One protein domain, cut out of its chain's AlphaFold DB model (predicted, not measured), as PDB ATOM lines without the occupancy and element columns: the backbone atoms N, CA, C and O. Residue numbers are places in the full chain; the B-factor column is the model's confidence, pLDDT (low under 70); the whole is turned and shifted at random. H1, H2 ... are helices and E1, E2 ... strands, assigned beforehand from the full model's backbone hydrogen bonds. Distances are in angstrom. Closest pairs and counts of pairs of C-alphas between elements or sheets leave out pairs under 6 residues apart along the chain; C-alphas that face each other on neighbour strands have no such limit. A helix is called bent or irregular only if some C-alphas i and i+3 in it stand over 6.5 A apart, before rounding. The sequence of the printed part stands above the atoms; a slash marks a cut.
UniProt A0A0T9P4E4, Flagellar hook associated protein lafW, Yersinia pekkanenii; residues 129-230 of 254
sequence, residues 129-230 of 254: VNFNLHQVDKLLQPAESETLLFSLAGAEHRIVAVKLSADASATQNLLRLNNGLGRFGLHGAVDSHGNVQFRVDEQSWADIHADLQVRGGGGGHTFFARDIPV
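Overview. This is residues 129 to 230 of the 254 residues of the protein "Flagellar hook associated protein lafW" of Yersinia pekkanenii (UniProt A0A0T9P4E4). Two small antiparallel sheets, E4-E5-E1-E7 and E3-E2-E6, form two walls, and the longest helix, H2, packs on both of them. H3 leads from one sheet to the other at one end, while short H1 meets the first residues of H2. The printed part has 102 residues with three named helices and seven named strands, in the order E1 H1 E2 E3 H2 E4 E5 H3 E6 E7; the class is mixed, helices and strands. The whole is compact, with a radius of gyration of the C-alphas of 12.8 A, and rounded, spanning 36 by 32 by 21 A.

Arrangement. E1, residues 129 to 133, is the antiparallel neighbour of E5, residues 196 to 201, and of E7, residues 225 to 227. Its pairing is staggered, residues 129 to 131 with E5 and 131 to 133 with E7; N 131 and O 198 are 2.9 A apart, N 132 and O 226 3.1 A. E4, residues 187 to 190, makes a hairpin with E5, with N 189 and O 197 at 2.8 A. H1, residues 136 to 140, only grazes this sheet. In the other sheet, E2, residues 146 to 153, makes a hairpin with E3, residues 157 to 164, with N 150 and O 160 at 2.8 A. E2 is also the antiparallel neighbour of E6, residues 212 to 216, with N 151 and O 213 at 2.9 A. H2, residues 170 to 184, is on this sheet in two layers, a helix on one face of a sheet; it lies over E3 and E2 at a height of 9.1 A, along the strands at 12 degrees to E3 on the local plane. The closest C-alphas of H2 and E3 are those of Asn 173 and Leu 164, 5.8 A apart. H2 is also on the four-strand sheet at a height of 7.4 A, only just over E4, on which 3 of its C-alphas fall. With residues 170 to 174 alone it touches H1, the C-alphas of Ala 170 and Leu 140 being closest at 4.8 A. H3, residues 202 to 211, is on both sheets; its closest C-alphas to E2 are those of Asp 211 and Ala 153, 5.0 A apart. Every O i to N i+4 pair is within hydrogen-bond range in H1, 9 of 11 in H2 and 4 of 6 in H3.

Along the chain. E1 begins at C-alpha 129, (-14.981, -40.016, -28.854). E2 is 22.2 A long, E3 22.5 A, H2 20.9 A, E5 17.3 A and H3 14.7 A. H3 is only just irregular, with C-alphas 203 and 206 7.0 A apart. E7 ends at C-alpha 227, (-15.448, -35.499, -22.141).

Size, cuts and confidence. The C-alphas farthest apart, those of Ala 155 and Asp 167, are 36.8 A apart. The printed part has no cut and no long link. Mean pLDDT of the printed part is 79.6; residues 153 to 156 and 217 to 230 are under 70.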
ATOM      1  N   VAL A 129     -15.197 -40.941 -29.968       83.44
ATOM      2  CA  VAL A 129     -14.981 -40.016 -28.854       83.44
ATOM      3  C   VAL A 129     -14.519 -40.815 -27.649       83.44
ATOM      4  O   VAL A 129     -15.196 -41.749 -27.209       83.44
ATOM      5  N   ASN A 130     -13.372 -40.418 -27.105       86.62
ATOM      6  CA  ASN A 130     -12.839 -40.964 -25.869       86.62
ATOM      7  C   ASN A 130     -13.330 -40.129 -24.682       86.62
ATOM      8  O   ASN A 130     -13.148 -38.913 -24.657       86.62
ATOM      9  N   PHE A 131     -13.901 -40.778 -23.674       84.94
ATOM     10  CA  PHE A 131     -14.425 -40.108 -22.489       84.94
ATOM     11  C   PHE A 131     -14.213 -40.952 -21.230       84.94
ATOM     12  O   PHE A 131     -13.988 -42.162 -21.296       84.94
ATOM     13  N   ASN A 132     -14.303 -40.310 -20.066       83.44
ATOM     14  CA  ASN A 132     -14.220 -40.986 -18.775       83.44
ATOM     15  C   ASN A 132     -15.565 -40.912 -18.052       83.44
ATOM     16  O   ASN A 132     -16.246 -39.883 -18.049       83.44
ATOM     17  N   LEU A 133     -15.937 -42.010 -17.394       78.50
ATOM     18  CA  LEU A 133     -17.036 -41.995 -16.438       78.50
ATOM     19  C   LEU A 133     -16.515 -41.466 -15.104       78.50
ATOM     20  O   LEU A 133     -15.484 -41.911 -14.595       78.50
ATOM     21  N   HIS A 134     -17.232 -40.512 -14.520       76.56
ATOM     22  CA  HIS A 134     -16.900 -40.033 -13.185       76.56
ATOM     23  C   HIS A 134     -16.938 -41.201 -12.184       76.56
ATOM     24  O   HIS A 134     -17.888 -41.973 -12.188       76.56
ATOM     25  N   GLN A 135     -15.923 -41.328 -11.321       73.75
ATOM     26  CA  GLN A 135     -15.822 -42.406 -10.320       73.75
ATOM     27  C   GLN A 135     -15.850 -43.836 -10.903       73.75
ATOM     28  O   GLN A 135     -16.341 -44.760 -10.251       73.75
ATOM     29  N   VAL A 136     -15.279 -44.039 -12.097       79.00
ATOM     30  CA  VAL A 136     -15.171 -45.369 -12.725       79.00
ATOM     31  C   VAL A 136     -14.496 -46.414 -11.827       79.00
ATOM     32  O   VAL A 136     -14.901 -47.569 -11.826       79.00
ATOM     33  N   ASP A 137     -13.532 -46.033 -10.990       79.19
ATOM     34  CA  ASP A 137     -12.859 -46.994 -10.106       79.19
ATOM     35  C   ASP A 137     -13.818 -47.592  -9.067       79.19
ATOM     36  O   ASP A 137     -13.804 -48.797  -8.821       79.19
ATOM     37  N   LYS A 138     -14.728 -46.767  -8.528       77.62
ATOM     38  CA  LYS A 138     -15.789 -47.220  -7.612       77.62
ATOM     39  C   LYS A 138     -16.826 -48.084  -8.322       77.62
ATOM     40  O   LYS A 138     -17.411 -48.967  -7.708       77.62
ATOM     41  N   LEU A 139     -17.048 -47.821  -9.609       79.69
ATOM     42  CA  LEU A 139     -17.918 -48.627 -10.455       79.69
ATOM     43  C   LEU A 139     -17.322 -50.024 -10.677       79.69
ATOM     44  O   LEU A 139     -18.033 -51.018 -10.623       79.69
ATOM     45  N   LEU A 140     -16.016 -50.123 -10.920       84.06
ATOM     46  CA  LEU A 140     -15.359 -51.394 -11.235       84.06
ATOM     47  C   LEU A 140     -15.043 -52.243 -10.003       84.06
ATOM     48  O   LEU A 140     -14.935 -53.465 -10.129       84.06
ATOM     49  N   GLN A 141     -14.911 -51.619  -8.835       84.25
ATOM     50  CA  GLN A 141     -14.734 -52.284  -7.544       84.25
ATOM     51  C   GLN A 141     -15.806 -51.794  -6.561       84.25
ATOM     52  O   GLN A 141     -15.513 -50.985  -5.676       84.25
ATOM     53  N   PRO A 142     -17.066 -52.233  -6.729       81.81
ATOM     54  CA  PRO A 142     -18.130 -51.829  -5.827       81.81
ATOM     55  C   PRO A 142     -17.924 -52.483  -4.453       81.81
ATOM     56  O   PRO A 142     -17.486 -53.630  -4.361       81.81
ATOM     57  N   ALA A 143     -18.255 -51.760  -3.379       80.38
ATOM     58  CA  ALA A 143     -18.143 -52.280  -2.013       80.38
ATOM     59  C   ALA A 143     -19.102 -53.458  -1.756       80.38
ATOM     60  O   ALA A 143     -18.792 -54.354  -0.976       80.38
ATOM     61  N   GLU A 144     -20.248 -53.469  -2.442       82.69
ATOM     62  CA  GLU A 144     -21.252 -54.528  -2.383       82.69
ATOM     63  C   GLU A 144     -21.684 -54.937  -3.798       82.69
ATOM     64  O   GLU A 144     -21.553 -54.179  -4.758       82.69
ATOM     65  N   SER A 145     -22.197 -56.160  -3.950       85.19
ATOM     66  CA  SER A 145     -22.724 -56.611  -5.241       85.19
ATOM     67  C   SER A 145     -24.026 -55.880  -5.567       85.19
ATOM     68  O   SER A 145     -25.053 -56.126  -4.936       85.19
ATOM     69  N   GLU A 146     -24.006 -55.040  -6.597       85.81
ATOM     70  CA  GLU A 146     -25.122 -54.171  -6.969       85.81
ATOM     71  C   GLU A 146     -25.518 -54.361  -8.442       85.81
ATOM     72  O   GLU A 146     -24.713 -54.731  -9.298       85.81
ATOM     73  N   THR A 147     -26.793 -54.115  -8.757       86.69
ATOM     74  CA  THR A 147     -27.261 -53.995 -10.145       86.69
ATOM     75  C   THR A 147     -27.446 -52.527 -10.492       86.69
ATOM     76  O   THR A 147     -28.223 -51.832  -9.842       86.69
ATOM     77  N   LEU A 148     -26.756 -52.075 -11.535       86.44
ATOM     78  CA  LEU A 148     -26.839 -50.712 -12.035       86.44
ATOM     79  C   LEU A 148     -27.714 -50.649 -13.274       86.44
ATOM     80  O   LEU A 148     -27.563 -51.452 -14.195       86.44
ATOM     81  N   LEU A 149     -28.607 -49.671 -13.298       87.19
ATOM     82  CA  LEU A 149     -29.474 -49.389 -14.425       87.19
ATOM     83  C   LEU A 149     -28.903 -48.223 -15.228       87.19
ATOM     84  O   LEU A 149     -28.802 -47.111 -14.720       87.19
ATOM     85  N   PHE A 150     -28.561 -48.478 -16.480       85.62
ATOM     86  CA  PHE A 150     -28.129 -47.481 -17.446       85.62
ATOM     87  C   PHE A 150     -29.306 -47.159 -18.354       85.62
ATOM     88  O   PHE A 150     -29.834 -48.054 -19.015       85.62
ATOM     89  N   SER A 151     -29.723 -45.902 -18.389       84.62
ATOM     90  CA  SER A 151     -30.800 -45.430 -19.253       84.62
ATOM     91  C   SER A 151     -30.307 -44.293 -20.128       84.62
ATOM     92  O   SER A 151     -29.684 -43.363 -19.622       84.62
ATOM     93  N   LEU A 152     -30.634 -44.358 -21.414       82.56
ATOM     94  CA  LEU A 152     -30.425 -43.282 -22.372       82.56
ATOM     95  C   LEU A 152     -31.792 -42.713 -22.763       82.56
ATOM     96  O   LEU A 152     -32.614 -43.416 -23.360       82.56
ATOM     97  N   ALA A 153     -32.053 -41.465 -22.386       68.25
ATOM     98  CA  ALA A 153     -33.305 -40.767 -22.672       68.25
ATOM     99  C   ALA A 153     -33.252 -40.032 -24.026       68.25
ATOM    100  O   ALA A 153     -33.347 -38.819 -24.070       68.25
ATOM    101  N   GLY A 154     -33.102 -40.774 -25.128       66.12
ATOM    102  CA  GLY A 154     -33.172 -40.223 -26.490       66.12
ATOM    103  C   GLY A 154     -34.540 -40.434 -27.156       66.12
ATOM    104  O   GLY A 154     -35.553 -40.639 -26.487       66.12
ATOM    105  N   ALA A 155     -34.557 -40.467 -28.497       58.50
ATOM    106  CA  ALA A 155     -35.754 -40.785 -29.294       58.50
ATOM    107  C   ALA A 155     -36.338 -42.180 -28.986       58.50
ATOM    108  O   ALA A 155     -37.550 -42.379 -29.040       58.50
ATOM    109  N   GLU A 156     -35.479 -43.129 -28.611       68.12
ATOM    110  CA  GLU A 156     -35.875 -44.412 -28.043       68.12
ATOM    111  C   GLU A 156     -35.328 -44.518 -26.621       68.12
ATOM    112  O   GLU A 156     -34.117 -44.422 -26.399       68.12
ATOM    113  N   HIS A 157     -36.217 -44.744 -25.653       76.75
ATOM    114  CA  HIS A 157     -35.808 -44.983 -24.277       76.75
ATOM    115  C   HIS A 157     -35.155 -46.364 -24.175       76.75
ATOM    116  O   HIS A 157     -35.828 -47.396 -24.146       76.75
ATOM    117  N   ARG A 158     -33.822 -46.387 -24.154       84.12
ATOM    118  CA  ARG A 158     -33.040 -47.623 -24.101       84.12
ATOM    119  C   ARG A 158     -32.490 -47.803 -22.693       84.12
ATOM    120  O   ARG A 158     -31.783 -46.935 -22.185       84.12
ATOM    121  N   ILE A 159     -32.807 -48.940 -22.074       86.19
ATOM    122  CA  ILE A 159     -32.385 -49.277 -20.713       86.19
ATOM    123  C   ILE A 159     -31.599 -50.591 -20.709       86.19
ATOM    124  O   ILE A 159     -31.991 -51.573 -21.350       86.19
ATOM    125  N   VAL A 160     -30.500 -50.623 -19.955       88.06
ATOM    126  CA  VAL A 160     -29.683 -51.812 -19.712       88.06
ATOM    127  C   VAL A 160     -29.378 -51.929 -18.226       88.06
ATOM    128  O   VAL A 160     -28.870 -50.996 -17.618       88.06
ATOM    129  N   ALA A 161     -29.651 -53.095 -17.646       88.50
ATOM    130  CA  ALA A 161     -29.213 -53.425 -16.296       88.50
ATOM    131  C   ALA A 161     -27.904 -54.224 -16.354       88.50
ATOM    132  O   ALA A 161     -27.805 -55.197 -17.103       88.50
ATOM    133  N   VAL A 162     -26.914 -53.838 -15.552       88.00
ATOM    134  CA  VAL A 162     -25.637 -54.548 -15.416       88.00
ATOM    135  C   VAL A 162     -25.428 -54.912 -13.955       88.00
ATOM    136  O   VAL A 162     -25.428 -54.047 -13.085       88.00
ATOM    137  N   LYS A 163     -25.225 -56.203 -13.685       88.31
ATOM    138  CA  LYS A 163     -24.899 -56.701 -12.347       88.31
ATOM    139  C   LYS A 163     -23.388 -56.696 -12.129       88.31
ATOM    140  O   LYS A 163     -22.658 -57.440 -12.792       88.31
ATOM    141  N   LEU A 164     -22.938 -55.909 -11.164       88.12
ATOM    142  CA  LEU A 164     -21.551 -55.828 -10.730       88.12
ATOM    143  C   LEU A 164     -21.389 -56.599  -9.420       88.12
ATOM    144  O   LEU A 164     -22.301 -56.657  -8.596       88.12
ATOM    145  N   SER A 165     -20.253 -57.269  -9.263       86.12
ATOM    146  CA  SER A 165     -19.986 -58.112  -8.098       86.12
ATOM    147  C   SER A 165     -18.800 -57.562  -7.320       86.12
ATOM    148  O   SER A 165     -17.773 -57.271  -7.930       86.12
ATOM    149  N   ALA A 166     -18.927 -57.469  -5.995       85.44
ATOM    150  CA  ALA A 166     -17.831 -57.064  -5.111       85.44
ATOM    151  C   ALA A 166     -16.691 -58.103  -5.081       85.44
ATOM    152  O   ALA A 166     -15.523 -57.740  -5.013       85.44
ATOM    153  N   ASP A 167     -17.021 -59.391  -5.230       85.25
ATOM    154  CA  ASP A 167     -16.038 -60.487  -5.255       85.25
ATOM    155  C   ASP A 167     -15.316 -60.637  -6.609       85.25
ATOM    156  O   ASP A 167     -14.414 -61.463  -6.757       85.25
ATOM    157  N   ALA A 168     -15.745 -59.893  -7.635       85.31
ATOM    158  CA  ALA A 168     -15.182 -59.973  -8.980       85.31
ATOM    159  C   ALA A 168     -14.037 -58.971  -9.163       85.31
ATOM    160  O   ALA A 168     -14.049 -57.871  -8.613       85.31
ATOM    161  N   SER A 169     -13.053 -59.324  -9.994       86.69
ATOM    162  CA  SER A 169     -11.963 -58.399 -10.312       86.69
ATOM    163  C   SER A 169     -12.460 -57.206 -11.138       86.69
ATOM    164  O   SER A 169     -13.433 -57.315 -11.891       86.69
ATOM    165  N   ALA A 170     -11.747 -56.076 -11.075       85.69
ATOM    166  CA  ALA A 170     -12.066 -54.887 -11.874       85.69
ATOM    167  C   ALA A 170     -12.190 -55.207 -13.376       85.69
ATOM    168  O   ALA A 170     -13.095 -54.715 -14.045       85.69
ATOM    169  N   THR A 171     -11.346 -56.100 -13.898       87.06
ATOM    170  CA  THR A 171     -11.402 -56.562 -15.293       87.06
ATOM    171  C   THR A 171     -12.671 -57.366 -15.595       87.06
ATOM    172  O   THR A 171     -13.257 -57.219 -16.666       87.06
ATOM    173  N   GLN A 172     -13.132 -58.207 -14.663       89.38
ATOM    174  CA  GLN A 172     -14.376 -58.969 -14.821       89.38
ATOM    175  C   GLN A 172     -15.601 -58.052 -14.776       89.38
ATOM    176  O   GLN A 172     -16.515 -58.209 -15.590       89.38
ATOM    177  N   ASN A 173     -15.611 -57.075 -13.869       89.75
ATOM    178  CA  ASN A 173     -16.658 -56.059 -13.809       89.75
ATOM    179  C   ASN A 173     -16.647 -55.167 -15.062       89.75
ATOM    180  O   ASN A 173     -17.714 -54.904 -15.613       89.75
ATOM    181  N   LEU A 174     -15.471 -54.811 -15.597       90.50
ATOM    182  CA  LEU A 174     -15.342 -54.095 -16.872       90.50
ATOM    183  C   LEU A 174     -15.899 -54.911 -18.045       90.50
ATOM    184  O   LEU A 174     -16.607 -54.365 -18.886       90.50
ATOM    185  N   LEU A 175     -15.640 -56.221 -18.099       90.75
ATOM    186  CA  LEU A 175     -16.197 -57.087 -19.141       90.75
ATOM    187  C   LEU A 175     -17.731 -57.127 -19.083       90.75
ATOM    188  O   LEU A 175     -18.396 -57.012 -20.112       90.75
ATOM    189  N   ARG A 176     -18.311 -57.257 -17.883       90.50
ATOM    190  CA  ARG A 176     -19.771 -57.212 -17.689       90.50
ATOM    191  C   ARG A 176     -20.351 -55.860 -18.089       90.50
ATOM    192  O   ARG A 176     -21.391 -55.817 -18.746       90.50
ATOM    193  N   LEU A 177     -19.659 -54.782 -17.734       89.38
ATOM    194  CA  LEU A 177     -20.021 -53.425 -18.110       89.38
ATOM    195  C   LEU A 177     -20.000 -53.252 -19.632       89.38
ATOM    196  O   LEU A 177     -20.997 -52.822 -20.195       89.38
ATOM    197  N   ASN A 178     -18.938 -53.684 -20.309       91.75
ATOM    198  CA  ASN A 178     -18.829 -53.640 -21.769       91.75
ATOM    199  C   ASN A 178     -19.916 -54.462 -22.468       91.75
ATOM    200  O   ASN A 178     -20.468 -54.018 -23.469       91.75
ATOM    201  N   ASN A 179     -20.269 -55.634 -21.932       90.94
ATOM    202  CA  ASN A 179     -21.354 -56.448 -22.485       90.94
ATOM    203  C   ASN A 179     -22.718 -55.746 -22.383       90.94
ATOM    204  O   ASN A 179     -23.533 -55.844 -23.299       90.94
ATOM    205  N   GLY A 180     -22.974 -55.026 -21.287       88.19
ATOM    206  CA  GLY A 180     -24.198 -54.241 -21.134       88.19
ATOM    207  C   GLY A 180     -24.196 -52.979 -21.995       88.19
ATOM    208  O   GLY A 180     -25.106 -52.750 -22.795       88.19
ATOM    209  N   LEU A 181     -23.152 -52.168 -21.845       88.38
ATOM    210  CA  LEU A 181     -23.022 -50.870 -22.493       88.38
ATOM    211  C   LEU A 181     -22.762 -50.966 -24.003       88.38
ATOM    212  O   LEU A 181     -23.063 -50.020 -24.726       88.38
ATOM    213  N   GLY A 182     -22.329 -52.122 -24.512       86.25
ATOM    214  CA  GLY A 182     -22.187 -52.368 -25.948       86.25
ATOM    215  C   GLY A 182     -23.492 -52.172 -26.731       86.25
ATOM    216  O   GLY A 182     -23.453 -51.796 -27.898       86.25
ATOM    217  N   ARG A 183     -24.664 -52.308 -26.089       85.31
ATOM    218  CA  ARG A 183     -25.971 -51.980 -26.704       85.31
ATOM    219  C   ARG A 183     -26.144 -50.484 -27.001       85.31
ATOM    220  O   ARG A 183     -26.965 -50.119 -27.838       85.31
ATOM    221  N   PHE A 184     -25.377 -49.638 -26.320       84.25
ATOM    222  CA  PHE A 184     -25.274 -48.200 -26.562       84.25
ATOM    223  C   PHE A 184     -24.070 -47.834 -27.447       84.25
ATOM    224  O   PHE A 184     -23.839 -46.653 -27.675       84.25
ATOM    225  N   GLY A 185     -23.295 -48.814 -27.931       84.75
ATOM    226  CA  GLY A 185     -22.049 -48.577 -28.674       84.75
ATOM    227  C   GLY A 185     -20.879 -48.114 -27.799       84.75
ATOM    228  O   GLY A 185     -19.881 -47.628 -28.321       84.75
ATOM    229  N   LEU A 186     -21.005 -48.241 -26.475       87.94
ATOM    230  CA  LEU A 186     -19.992 -47.840 -25.505       87.94
ATOM    231  C   LEU A 186     -19.036 -49.000 -25.212       87.94
ATOM    232  O   LEU A 186     -19.466 -50.087 -24.819       87.94
ATOM    233  N   HIS A 187     -17.736 -48.738 -25.312       89.88
ATOM    234  CA  HIS A 187     -16.692 -49.721 -25.036       89.88
ATOM    235  C   HIS A 187     -15.620 -49.147 -24.113       89.88
ATOM    236  O   HIS A 187     -14.945 -48.183 -24.462       89.88
ATOM    237  N   GLY A 188     -15.449 -49.749 -22.938       88.56
ATOM    238  CA  GLY A 188     -14.388 -49.422 -21.991       88.56
ATOM    239  C   GLY A 188     -13.138 -50.268 -22.217       88.56
ATOM    240  O   GLY A 188     -13.221 -51.490 -22.356       88.56
ATOM    241  N   ALA A 189     -11.971 -49.640 -22.213       87.62
ATOM    242  CA  ALA A 189     -10.678 -50.310 -22.216       87.62
ATOM    243  C   ALA A 189      -9.789 -49.727 -21.115       87.62
ATOM    244  O   ALA A 189      -9.918 -48.561 -20.749       87.62
ATOM    245  N   VAL A 190      -8.893 -50.554 -20.582       85.44
ATOM    246  CA  VAL A 190      -7.849 -50.087 -19.670       85.44
ATOM    247  C   VAL A 190      -6.696 -49.567 -20.523       85.44
ATOM    248  O   VAL A 190      -6.188 -50.299 -21.372       85.44
ATOM    249  N   ASP A 191      -6.311 -48.313 -20.326       81.19
ATOM    250  CA  ASP A 191      -5.137 -47.725 -20.966       81.19
ATOM    251  C   ASP A 191      -3.840 -48.255 -20.320       81.19
ATOM    252  O   ASP A 191      -3.832 -48.818 -19.224       81.19
ATOM    253  N   SER A 192      -2.716 -48.021 -20.988       73.44
ATOM    254  CA  SER A 192      -1.322 -48.253 -20.592       73.44
ATOM    255  C   SER A 192      -1.003 -47.875 -19.137       73.44
ATOM    256  O   SER A 192      -0.103 -48.444 -18.525       73.44
ATOM    257  N   HIS A 193      -1.735 -46.905 -18.585       70.62
ATOM    258  CA  HIS A 193      -1.564 -46.373 -17.233       70.62
ATOM    259  C   HIS A 193      -2.501 -46.991 -16.181       70.62
ATOM    260  O   HIS A 193      -2.488 -46.553 -15.034       70.62
ATOM    261  N   GLY A 194      -3.314 -47.986 -16.546       74.75
ATOM    262  CA  GLY A 194      -4.254 -48.647 -15.634       74.75
ATOM    263  C   GLY A 194      -5.588 -47.916 -15.446       74.75
ATOM    264  O   GLY A 194      -6.436 -48.400 -14.703       74.75
ATOM    265  N   ASN A 195      -5.798 -46.787 -16.130       81.38
ATOM    266  CA  ASN A 195      -7.054 -46.036 -16.093       81.38
ATOM    267  C   ASN A 195      -8.053 -46.601 -17.102       81.38
ATOM    268  O   ASN A 195      -7.666 -47.024 -18.192       81.38
ATOM    269  N   VAL A 196      -9.342 -46.566 -16.774       84.25
ATOM    270  CA  VAL A 196     -10.397 -47.028 -17.683       84.25
ATOM    271  C   VAL A 196     -10.924 -45.874 -18.519       84.25
ATOM    272  O   VAL A 196     -11.492 -44.929 -17.979       84.25
ATOM    273  N   GLN A 197     -10.776 -45.998 -19.835       87.62
ATOM    274  CA  GLN A 197     -11.255 -45.052 -20.834       87.62
ATOM    275  C   GLN A 197     -12.390 -45.682 -21.640       87.62
ATOM    276  O   GLN A 197     -12.273 -46.815 -22.114       87.62
ATOM    277  N   PHE A 198     -13.486 -44.947 -21.815       87.88
ATOM    278  CA  PHE A 198     -14.610 -45.364 -22.647       87.88
ATOM    279  C   PHE A 198     -14.548 -44.711 -24.017       87.88
ATOM    280  O   PHE A 198     -14.066 -43.589 -24.170       87.88
ATOM    281  N   ARG A 199     -15.048 -45.436 -25.014       88.75
ATOM    282  CA  ARG A 199     -15.088 -45.026 -26.413       88.75
ATOM    283  C   ARG A 199     -16.471 -45.243 -26.986       88.75
ATOM    284  O   ARG A 199     -17.142 -46.211 -26.621       88.75
ATOM    285  N   VAL A 200     -16.878 -44.347 -27.875       89.25
ATOM    286  CA  VAL A 200     -18.134 -44.448 -28.621       89.25
ATOM    287  C   VAL A 200     -18.046 -43.730 -29.953       89.25
ATOM    288  O   VAL A 200     -17.273 -42.786 -30.082       89.25
ATOM    289  N   ASP A 201     -18.849 -44.150 -30.928       86.06
ATOM    290  CA  ASP A 201     -19.023 -43.408 -32.177       86.06
ATOM    291  C   ASP A 201     -19.494 -41.978 -31.881       86.06
ATOM    292  O   ASP A 201     -20.472 -41.755 -31.158       86.06
ATOM    293  N   GLU A 202     -18.809 -41.006 -32.470       83.19
ATOM    294  CA  GLU A 202     -19.129 -39.596 -32.337       83.19
ATOM    295  C   GLU A 202     -20.571 -39.268 -32.746       83.19
ATOM    296  O   GLU A 202     -21.182 -38.369 -32.168       83.19
ATOM    297  N   GLN A 203     -21.156 -40.025 -33.675       81.69
ATOM    298  CA  GLN A 203     -22.560 -39.849 -34.056       81.69
ATOM    299  C   GLN A 203     -23.524 -40.094 -32.889       81.69
ATOM    300  O   GLN A 203     -24.552 -39.432 -32.795       81.69
ATOM    301  N   SER A 204     -23.186 -41.027 -31.995       81.19
ATOM    302  CA  SER A 204     -23.992 -41.352 -30.810       81.19
ATOM    303  C   SER A 204     -23.600 -40.523 -29.585       81.19
ATOM    304  O   SER A 204     -24.304 -40.541 -28.577       81.19
ATOM    305  N   TRP A 205     -22.482 -39.791 -29.646       85.44
ATOM    306  CA  TRP A 205     -21.953 -39.055 -28.500       85.44
ATOM    307  C   TRP A 205     -22.897 -37.963 -28.000       85.44
ATOM    308  O   TRP A 205     -23.042 -37.812 -26.791       85.44
ATOM    309  N   ALA A 206     -23.540 -37.206 -28.896       79.50
ATOM    310  CA  ALA A 206     -24.426 -36.108 -28.501       79.50
ATOM    311  C   ALA A 206     -25.570 -36.596 -27.594       79.50
ATOM    312  O   ALA A 206     -25.792 -36.019 -26.529       79.50
ATOM    313  N   ASP A 207     -26.210 -37.704 -27.975       80.38
ATOM    314  CA  ASP A 207     -27.287 -38.330 -27.204       80.38
ATOM    315  C   ASP A 207     -26.761 -38.881 -25.869       80.38
ATOM    316  O   ASP A 207     -27.368 -38.711 -24.817       80.38
ATOM    317  N   ILE A 208     -25.593 -39.530 -25.886       82.75
ATOM    318  CA  ILE A 208     -24.991 -40.144 -24.693       82.75
ATOM    319  C   ILE A 208     -24.548 -39.094 -23.680       82.75
ATOM    320  O   ILE A 208     -24.781 -39.255 -22.486       82.75
ATOM    321  N   HIS A 209     -23.925 -38.015 -24.135       80.75
ATOM    322  CA  HIS A 209     -23.479 -36.943 -23.259       80.75
ATOM    323  C   HIS A 209     -24.656 -36.218 -22.592       80.75
ATOM    324  O   HIS A 209     -24.557 -35.849 -21.423       80.75
ATOM    325  N   ALA A 210     -25.760 -36.015 -23.318       77.25
ATOM    326  CA  ALA A 210     -26.936 -35.328 -22.794       77.25
ATOM    327  C   ALA A 210     -27.775 -36.214 -21.857       77.25
ATOM    328  O   ALA A 210     -28.179 -35.761 -20.784       77.25
ATOM    329  N   ASP A 211     -28.004 -37.476 -22.236       78.19
ATOM    330  CA  ASP A 211     -29.118 -38.262 -21.695       78.19
ATOM    331  C   ASP A 211     -28.709 -39.557 -20.979       78.19
ATOM    332  O   ASP A 211     -29.581 -40.299 -20.506       78.19
ATOM    333  N   LEU A 212     -27.409 -39.870 -20.891       81.69
ATOM    334  CA  LEU A 212     -26.939 -41.049 -20.164       81.69
ATOM    335  C   LEU A 212     -27.109 -40.842 -18.656       81.69
ATOM    336  O   LEU A 212     -26.406 -40.054 -18.023       81.69
ATOM    337  N   GLN A 213     -28.012 -41.621 -18.073       79.06
ATOM    338  CA  GLN A 213     -28.209 -41.704 -16.634       79.06
ATOM    339  C   GLN A 213     -27.868 -43.101 -16.141       79.06
ATOM    340  O   GLN A 213     -28.191 -44.109 -16.774       79.06
ATOM    341  N   VAL A 214     -27.257 -43.154 -14.965       81.00
ATOM    342  CA  VAL A 214     -26.953 -44.400 -14.268       81.00
ATOM    343  C   VAL A 214     -27.614 -44.347 -12.903       81.00
ATOM    344  O   VAL A 214     -27.498 -43.339 -12.210       81.00
ATOM    345  N   ARG A 215     -28.326 -45.410 -12.524       77.62
ATOM    346  CA  ARG A 215     -28.968 -45.542 -11.214       77.62
ATOM    347  C   ARG A 215     -28.515 -46.821 -10.530       77.62
ATOM    348  O   ARG A 215     -28.659 -47.904 -11.096       77.62
ATOM    349  N   GLY A 216     -28.011 -46.680  -9.309       75.12
ATOM    350  CA  GLY A 216     -27.764 -47.800  -8.407       75.12
ATOM    351  C   GLY A 216     -29.036 -48.302  -7.724       75.12
ATOM    352  O   GLY A 216     -29.941 -47.518  -7.428       75.12
ATOM    353  N   GLY A 217     -29.101 -49.611  -7.488       58.47
ATOM    354  CA  GLY A 217     -30.139 -50.270  -6.698       58.47
ATOM    355  C   GLY A 217     -30.120 -49.907  -5.206       58.47
ATOM    356  O   GLY A 217     -31.126 -50.125  -4.535       58.47
ATOM    357  N   GLY A 218     -29.032 -49.321  -4.692       54.19
ATOM    358  CA  GLY A 218     -28.845 -48.981  -3.279       54.19
ATOM    359  C   GLY A 218     -28.353 -47.550  -3.046       54.19
ATOM    360  O   GLY A 218     -27.310 -47.349  -2.443       54.19
ATOM    361  N   GLY A 219     -29.106 -46.542  -3.496       49.50
ATOM    362  CA  GLY A 219     -28.904 -45.146  -3.083       49.50
ATOM    363  C   GLY A 219     -28.124 -44.269  -4.068       49.50
ATOM    364  O   GLY A 219     -26.907 -44.179  -4.034       49.50
ATOM    365  N   GLY A 220     -28.861 -43.524  -4.896       51.62
ATOM    366  CA  GLY A 220     -28.521 -42.154  -5.316       51.62
ATOM    367  C   GLY A 220     -27.258 -41.888  -6.148       51.62
ATOM    368  O   GLY A 220     -27.023 -40.729  -6.488       51.62
ATOM    369  N   HIS A 221     -26.446 -42.881  -6.507       56.00
ATOM    370  CA  HIS A 221     -25.261 -42.639  -7.333       56.00
ATOM    371  C   HIS A 221     -25.658 -42.399  -8.793       56.00
ATOM    372  O   HIS A 221     -25.985 -43.334  -9.520       56.00
ATOM    373  N   THR A 222     -25.638 -41.126  -9.200       60.19
ATOM    374  CA  THR A 222     -25.790 -40.718 -10.601       60.19
ATOM    375  C   THR A 222     -24.409 -40.489 -11.197       60.19
ATOM    376  O   THR A 222     -23.638 -39.667 -10.697       60.19
ATOM    377  N   PHE A 223     -24.092 -41.227 -12.256       64.69
ATOM    378  CA  PHE A 223     -22.842 -41.083 -12.995       64.69
ATOM    379  C   PHE A 223     -23.112 -40.365 -14.318       64.69
ATOM    380  O   PHE A 223     -24.109 -40.650 -14.977       64.69
ATOM    381  N   PHE A 224     -22.209 -39.462 -14.698       64.06
ATOM    382  CA  PHE A 224     -22.272 -38.719 -15.954       64.06
ATOM    383  C   PHE A 224     -21.021 -38.996 -16.787       64.06
ATOM    384  O   PHE A 224     -19.922 -39.154 -16.239       64.06
ATOM    385  N   ALA A 225     -21.195 -39.042 -18.106       62.44
ATOM    386  CA  ALA A 225     -20.083 -39.064 -19.043       62.44
ATOM    387  C   ALA A 225     -19.415 -37.685 -19.049       62.44
ATOM    388  O   ALA A 225     -20.087 -36.671 -19.232       62.44
ATOM    389  N   ARG A 226     -18.099 -37.635 -18.826       64.31
ATOM    390  CA  ARG A 226     -17.320 -36.405 -18.972       64.31
ATOM    391  C   ARG A 226     -16.356 -36.571 -20.135       64.31
ATOM    392  O   ARG A 226     -15.544 -37.500 -20.137       64.31
ATOM    393  N   ASP A 227     -16.443 -35.648 -21.085       59.78
ATOM    394  CA  ASP A 227     -15.448 -35.499 -22.141       59.78
ATOM    395  C   ASP A 227     -14.059 -35.324 -21.516       59.78
ATOM    396  O   ASP A 227     -13.875 -34.508 -20.609       59.78
ATOM    397  N   ILE A 228     -13.080 -36.088 -22.002       56.28
ATOM    398  CA  ILE A 228     -11.678 -35.804 -21.697       56.28
ATOM    399  C   ILE A 228     -11.307 -34.591 -22.559       56.28
ATOM    400  O   ILE A 228     -11.405 -34.684 -23.788       56.28
ATOM    401  N   PRO A 229     -10.928 -33.441 -21.971       48.62
ATOM    402  CA  PRO A 229     -10.473 -32.312 -22.766       48.62
ATOM    403  C   PRO A 229      -9.250 -32.734 -23.589       48.62
ATOM    404  O   PRO A 229      -8.377 -33.449 -23.100       48.62
ATOM    405  N   VAL A 230      -9.183 -32.291 -24.846       47.47
ATOM    406  CA  VAL A 230      -8.119 -32.664 -25.801       47.47
ATOM    407  C   VAL A 230      -6.715 -32.333 -25.260       47.47
ATOM    408  O   VAL A 230      -5.758 -33.051 -25.552       47.47
TER     409      VAL A 230